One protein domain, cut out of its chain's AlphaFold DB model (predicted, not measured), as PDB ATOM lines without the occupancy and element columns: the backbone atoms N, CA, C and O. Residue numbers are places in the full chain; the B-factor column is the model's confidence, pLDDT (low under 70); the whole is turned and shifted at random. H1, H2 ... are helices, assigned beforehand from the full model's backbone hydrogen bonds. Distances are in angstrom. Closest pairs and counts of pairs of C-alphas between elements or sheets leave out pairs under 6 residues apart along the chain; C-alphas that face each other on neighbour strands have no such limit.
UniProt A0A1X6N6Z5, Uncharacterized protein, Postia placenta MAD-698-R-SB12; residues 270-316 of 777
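What this domain is: This is residues 270 to 316 of the 777 residues of an uncharacterized protein of Postia placenta MAD-698-R-SB12 (UniProt A0A1X6N6Z5). Two short helices, H2 and H1, lie side by side and run opposite ways as a helical hairpin, joined by a long loop, residues 282 to 300, that swings out to one side of the pair. The residues after H2 trail off as a tail. The printed part has 47 residues with two named helices, H1 then H2, and no named strand; the class is all helix, though helices hold 20 of the 47 residues. It is compact, with a radius of gyration of the C-alphas of 9.9 A, yet elongated, spanning 31 by 18 by 17 A.

Where its parts are: H2, residues 301 to 311, measures 15.5 A, from C-alpha 301 at (35.127, 12.744, -50.768) to C-alpha 311 at (29.238, 26.676, -47.583). H1, residues 273 to 281, measures 12.2 A and begins at (35.498, 24.178, -42.492).

How they stand to each other: H2 and H1 touch, their closest C-alphas, those of Lys 309 and Phe 273, 6.8 A apart. They stand at a shallow tilt of 32 degrees, opposite ways. Each O i to N i+4 pair in H1 is within hydrogen-bond range; in H2, 5 of 7 are.

The domain as a whole: The C-alphas farthest apart, of Ser 298 and Gly 316, are 31.3 A apart. The printed part has no cut. The link from H1 to H2 is long, 19 residues. Residues 314 to 316 have pLDDT under 70.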
ATOM      1  N   SER A 270      27.398  28.778 -40.385       86.88
ATOM      2  CA  SER A 270      28.234  29.246 -39.267       86.88
ATOM      3  C   SER A 270      29.296  28.226 -38.837       86.88
ATOM      4  O   SER A 270      30.244  28.610 -38.164       86.88
ATOM      5  N   TYR A 271      29.147  26.953 -39.220       89.25
ATOM      6  CA  TYR A 271      30.123  25.897 -38.945       89.25
ATOM      7  C   TYR A 271      31.482  26.185 -39.583       89.25
ATOM      8  O   TYR A 271      31.555  26.705 -40.701       89.25
ATOM      9  N   SER A 272      32.552  25.780 -38.901       89.06
ATOM     10  CA  SER A 272      33.908  25.895 -39.447       89.06
ATOM     11  C   SER A 272      34.164  24.860 -40.552       89.06
ATOM     12  O   SER A 272      33.573  23.776 -40.570       89.06
ATOM     13  N   PHE A 273      35.102  25.147 -41.462       89.38
ATOM     14  CA  PHE A 273      35.498  24.178 -42.492       89.38
ATOM     15  C   PHE A 273      36.022  22.863 -41.893       89.38
ATOM     16  O   PHE A 273      35.695  21.792 -42.399       89.38
ATOM     17  N   HIS A 274      36.766  22.929 -40.785       90.19
ATOM     18  CA  HIS A 274      37.307  21.753 -40.100       90.19
ATOM     19  C   HIS A 274      36.208  20.877 -39.470       90.19
ATOM     20  O   HIS A 274      36.257  19.653 -39.543       90.19
ATOM     21  N   GLU A 275      35.179  21.492 -38.890       93.56
ATOM     22  CA  GLU A 275      34.018  20.809 -38.306       93.56
ATOM     23  C   GLU A 275      33.156  20.116 -39.374       93.56
ATOM     24  O   GLU A 275      32.793  18.945 -39.235       93.56
ATOM     25  N   LEU A 276      32.903  20.803 -40.491       91.75
ATOM     26  CA  LEU A 276      32.205  20.228 -41.640       91.75
ATOM     27  C   LEU A 276      33.030  19.115 -42.314       91.75
ATOM     28  O   LEU A 276      32.469  18.093 -42.715       91.75
ATOM     29  N   GLU A 277      34.361  19.239 -42.374       92.75
ATOM     30  CA  GLU A 277      35.236  18.162 -42.852       92.75
ATOM     31  C   GLU A 277      35.279  16.956 -41.888       92.75
ATOM     32  O   GLU A 277      35.269  15.804 -42.345       92.75
ATOM     33  N   ALA A 278      35.236  17.183 -40.572       95.25
ATOM     34  CA  ALA A 278      35.101  16.123 -39.573       95.25
ATOM     35  C   ALA A 278      33.763  15.370 -39.709       95.25
ATOM     36  O   ALA A 278      33.712  14.151 -39.528       95.25
ATOM     37  N   MET A 279      32.685  16.045 -40.121       93.50
ATOM     38  CA  MET A 279      31.423  15.380 -40.462       93.50
ATOM     39  C   MET A 279      31.496  14.553 -41.761       93.50
ATOM     40  O   MET A 279      30.848  13.507 -41.836       93.50
ATOM     41  N   ILE A 280      32.337  14.911 -42.745       94.50
ATOM     42  CA  ILE A 280      32.649  13.992 -43.862       94.50
ATOM     43  C   ILE A 280      33.529  12.824 -43.383       94.50
ATOM     44  O   ILE A 280      33.363  11.697 -43.849       94.50
ATOM     45  N   ALA A 281      34.466  13.045 -42.451       94.25
ATOM     46  CA  ALA A 281      35.311  11.980 -41.892       94.25
ATOM     47  C   ALA A 281      34.498  10.882 -41.178       94.25
ATOM     48  O   ALA A 281      34.847   9.712 -41.285       94.25
ATOM     49  N   LYS A 282      33.349  11.232 -40.586       95.69
ATOM     50  CA  LYS A 282      32.345  10.284 -40.055       95.69
ATOM     51  C   LYS A 282      31.559   9.510 -41.136       95.69
ATOM     52  O   LYS A 282      30.580   8.843 -40.824       95.69
ATOM     53  N   GLY A 283      31.959   9.592 -42.409       94.69
ATOM     54  CA  GLY A 283      31.410   8.791 -43.508       94.69
ATOM     55  C   GLY A 283      30.212   9.399 -44.245       94.69
ATOM     56  O   GLY A 283      29.628   8.721 -45.096       94.69
ATOM     57  N   SER A 284      29.836  10.658 -43.974       94.75
ATOM     58  CA  SER A 284      28.724  11.293 -44.695       94.75
ATOM     59  C   SER A 284      29.001  11.379 -46.199       94.75
ATOM     60  O   SER A 284      30.016  11.920 -46.637       94.75
ATOM     61  N   ARG A 285      28.051  10.887 -47.004       96.00
ATOM     62  CA  ARG A 285      28.054  11.009 -48.474       96.00
ATOM     63  C   ARG A 285      27.221  12.187 -48.990       96.00
ATOM     64  O   ARG A 285      27.127  12.372 -50.200       96.00
ATOM     65  N   ARG A 286      26.600  12.963 -48.099       96.94
ATOM     66  CA  ARG A 286      25.802  14.161 -48.413       96.94
ATOM     67  C   ARG A 286      26.412  15.379 -47.734       96.94
ATOM     68  O   ARG A 286      27.175  15.227 -46.778       96.94
ATOM     69  N   CYS A 287      26.060  16.575 -48.193       97.38
ATOM     70  CA  CYS A 287      26.409  17.778 -47.449       97.38
ATOM     71  C   CYS A 287      25.753  17.727 -46.050       97.38
ATOM     72  O   CYS A 287      24.540  17.549 -45.978       97.38
ATOM     73  N   PRO A 288      26.515  17.870 -44.949       96.44
ATOM     74  CA  PRO A 288      25.984  17.943 -43.585       96.44
ATOM     75  C   PRO A 288      25.453  19.350 -43.242       96.44
ATOM     76  O   PRO A 288      25.302  19.690 -42.076       96.44
ATOM     77  N   VAL A 289      25.219  20.187 -44.256       96.12
ATOM     78  CA  VAL A 289      24.649  21.527 -44.112       96.12
ATOM     79  C   VAL A 289      23.142  21.443 -44.297       96.12
ATOM     80  O   VAL A 289      22.679  20.992 -45.347       96.12
ATOM     81  N   ASP A 290      22.392  21.932 -43.312       95.00
ATOM     82  CA  ASP A 290      20.937  22.041 -43.390       95.00
ATOM     83  C   ASP A 290      20.474  22.836 -44.626       95.00
ATOM     84  O   ASP A 290      21.165  23.718 -45.138       95.00
ATOM     85  N   GLU A 291      19.304  22.472 -45.153       93.88
ATOM     86  CA  GLU A 291      18.792  22.862 -46.480       93.88
ATOM     87  C   GLU A 291      19.656  22.454 -47.703       93.88
ATOM     88  O   GLU A 291      19.165  22.555 -48.833       93.88
ATOM     89  N   CYS A 292      20.888  21.940 -47.555       95.69
ATOM     90  CA  CYS A 292      21.712  21.551 -48.703       95.69
ATOM     91  C   CYS A 292      21.547  20.079 -49.117       95.69
ATOM     92  O   CYS A 292      22.167  19.164 -48.579       95.69
ATOM     93  N   SER A 293      20.785  19.848 -50.185       95.94
ATOM     94  CA  SER A 293      20.554  18.518 -50.768       95.94
ATOM     95  C   SER A 293      21.714  17.955 -51.614       95.94
ATOM     96  O   SER A 293      21.552  16.917 -52.265       95.94
ATOM     97  N   PHE A 294      22.888  18.598 -51.639       96.94
ATOM     98  CA  PHE A 294      23.998  18.163 -52.490       96.94
ATOM     99  C   PHE A 294      24.522  16.775 -52.102       96.94
ATOM    100  O   PHE A 294      24.910  16.500 -50.965       96.94
ATOM    101  N   THR A 295      24.596  15.912 -53.112       97.19
ATOM    102  CA  THR A 295      25.226  14.593 -53.065       97.19
ATOM    103  C   THR A 295      26.121  14.488 -54.306       97.19
ATOM    104  O   THR A 295      25.601  14.636 -55.416       97.19
ATOM    105  N   PRO A 296      27.443  14.265 -54.189       95.94
ATOM    106  CA  PRO A 296      28.309  14.158 -55.357       95.94
ATOM    107  C   PRO A 296      27.961  12.896 -56.154       95.94
ATOM    108  O   PRO A 296      28.036  11.783 -55.637       95.94
ATOM    109  N   ALA A 297      27.640  13.049 -57.442       95.06
ATOM    110  CA  ALA A 297      27.294  11.924 -58.323       95.06
ATOM    111  C   ALA A 297      28.434  10.894 -58.495       95.06
ATOM    112  O   ALA A 297      28.197   9.764 -58.912       95.06
ATOM    113  N   SER A 298      29.669  11.281 -58.168       92.44
ATOM    114  CA  SER A 298      30.861  10.428 -58.141       92.44
ATOM    115  C   SER A 298      31.004   9.600 -56.855       92.44
ATOM    116  O   SER A 298      31.837   8.696 -56.811       92.44
ATOM    117  N   GLY A 299      30.274   9.947 -55.788       93.19
ATOM    118  CA  GLY A 299      30.484   9.432 -54.432       93.19
ATOM    119  C   GLY A 299      31.827   9.815 -53.791       93.19
ATOM    120  O   GLY A 299      32.120   9.342 -52.696       93.19
ATOM    121  N   LYS A 300      32.660  10.638 -54.447       95.12
ATOM    122  CA  LYS A 300      34.015  10.964 -53.980       95.12
ATOM    123  C   LYS A 300      34.010  12.011 -52.869       95.12
ATOM    124  O   LYS A 300      33.354  13.046 -52.996       95.12
ATOM    125  N   ARG A 301      34.847  11.783 -51.848       94.81
ATOM    126  CA  ARG A 301      35.127  12.744 -50.768       94.81
ATOM    127  C   ARG A 301      35.516  14.111 -51.333       94.81
ATOM    128  O   ARG A 301      34.929  15.103 -50.931       94.81
ATOM    129  N   ASP A 302      36.421  14.163 -52.308       94.62
ATOM    130  CA  ASP A 302      36.971  15.411 -52.865       94.62
ATOM    131  C   ASP A 302      35.902  16.340 -53.460       94.62
ATOM    132  O   ASP A 302      35.996  17.561 -53.344       94.62
ATOM    133  N   ASP A 303      34.873  15.773 -54.098       95.31
ATOM    134  CA  ASP A 303      33.770  16.546 -54.675       95.31
ATOM    135  C   ASP A 303      32.827  17.074 -53.582       95.31
ATOM    136  O   ASP A 303      32.296  18.176 -53.717       95.31
ATOM    137  N   LEU A 304      32.673  16.333 -52.477       95.56
ATOM    138  CA  LEU A 304      31.944  16.786 -51.291       95.56
ATOM    139  C   LEU A 304      32.730  17.843 -50.501       95.56
ATOM    140  O   LEU A 304      32.151  18.854 -50.132       95.56
ATOM    141  N   VAL A 305      34.043  17.675 -50.310       94.12
ATOM    142  CA  VAL A 305      34.927  18.666 -49.664       94.12
ATOM    143  C   VAL A 305      34.950  19.972 -50.464       94.12
ATOM    144  O   VAL A 305      34.802  21.050 -49.893       94.12
ATOM    145  N   ARG A 306      35.063  19.899 -51.801       92.38
ATOM    146  CA  ARG A 306      35.011  21.083 -52.677       92.38
ATOM    147  C   ARG A 306      33.667  21.811 -52.598       92.38
ATOM    148  O   ARG A 306      33.637  23.027 -52.745       92.38
ATOM    149  N   HIS A 307      32.580  21.078 -52.370       94.81
ATOM    150  CA  HIS A 307      31.251  21.644 -52.175       94.81
ATOM    151  C   HIS A 307      31.043  22.213 -50.761       94.81
ATOM    152  O   HIS A 307      30.573  23.336 -50.634       94.81
ATOM    153  N   ILE A 308      31.466  21.516 -49.702       93.56
ATOM    154  CA  ILE A 308      31.472  22.064 -48.335       93.56
ATOM    155  C   ILE A 308      32.261  23.374 -48.296       93.56
ATOM    156  O   ILE A 308      31.804  24.345 -47.707       93.56
ATOM    157  N   LYS A 309      33.382  23.459 -49.021       90.56
ATOM    158  CA  LYS A 309      34.156  24.698 -49.146       90.56
ATOM    159  C   LYS A 309      33.386  25.878 -49.762       90.56
ATOM    160  O   LYS A 309      33.843  27.003 -49.610       90.56
ATOM    161  N   THR A 310      32.244  25.665 -50.425       90.06
ATOM    162  CA  THR A 310      31.363  26.780 -50.809       90.06
ATOM    163  C   THR A 310      30.485  27.229 -49.647       90.06
ATOM    164  O   THR A 310      30.313  28.425 -49.482       90.06
ATOM    165  N   HIS A 311      29.980  26.322 -48.806       90.62
ATOM    166  CA  HIS A 311      29.238  26.676 -47.583       90.62
ATOM    167  C   HIS A 311      30.107  27.368 -46.523       90.62
ATOM    168  O   HIS A 311      29.601  28.167 -45.732       90.62
ATOM    169  N   CYS A 312      31.406  27.067 -46.550       84.25
ATOM    170  CA  CYS A 312      32.462  27.712 -45.778       84.25
ATOM    171  C   CYS A 312      33.151  28.852 -46.552       84.25
ATOM    172  O   CYS A 312      34.350  29.042 -46.379       84.25
ATOM    173  N   GLU A 313      32.468  29.584 -47.443       71.31
ATOM    174  CA  GLU A 313      33.043  30.841 -47.948       71.31
ATOM    175  C   GLU A 313      33.089  31.836 -46.777       71.31
ATOM    176  O   GLU A 313      32.061  32.359 -46.340       71.31
ATOM    177  N   ASP A 314      34.291  32.009 -46.218       60.19
ATOM    178  CA  ASP A 314      34.517  32.519 -44.866       60.19
ATOM    179  C   ASP A 314      33.878  33.894 -44.622       60.19
ATOM    180  O   ASP A 314      34.385  34.931 -45.052       60.19
ATOM    181  N   LYS A 315      32.789  33.921 -43.840       59.72
ATOM    182  CA  LYS A 315      32.088  35.157 -43.434       59.72
ATOM    183  C   LYS A 315      32.958  36.133 -42.622       59.72
ATOM    184  O   LYS A 315      32.512  37.250 -42.378       59.72
ATOM    185  N   GLY A 316      34.143  35.707 -42.176       61.25
ATOM    186  CA  GLY A 316      35.104  36.528 -41.439       61.25
ATOM    187  C   GLY A 316      36.182  37.197 -42.302       61.25
ATOM    188  O   GLY A 316      36.617  38.292 -41.958       61.25
TER     189      GLY A 316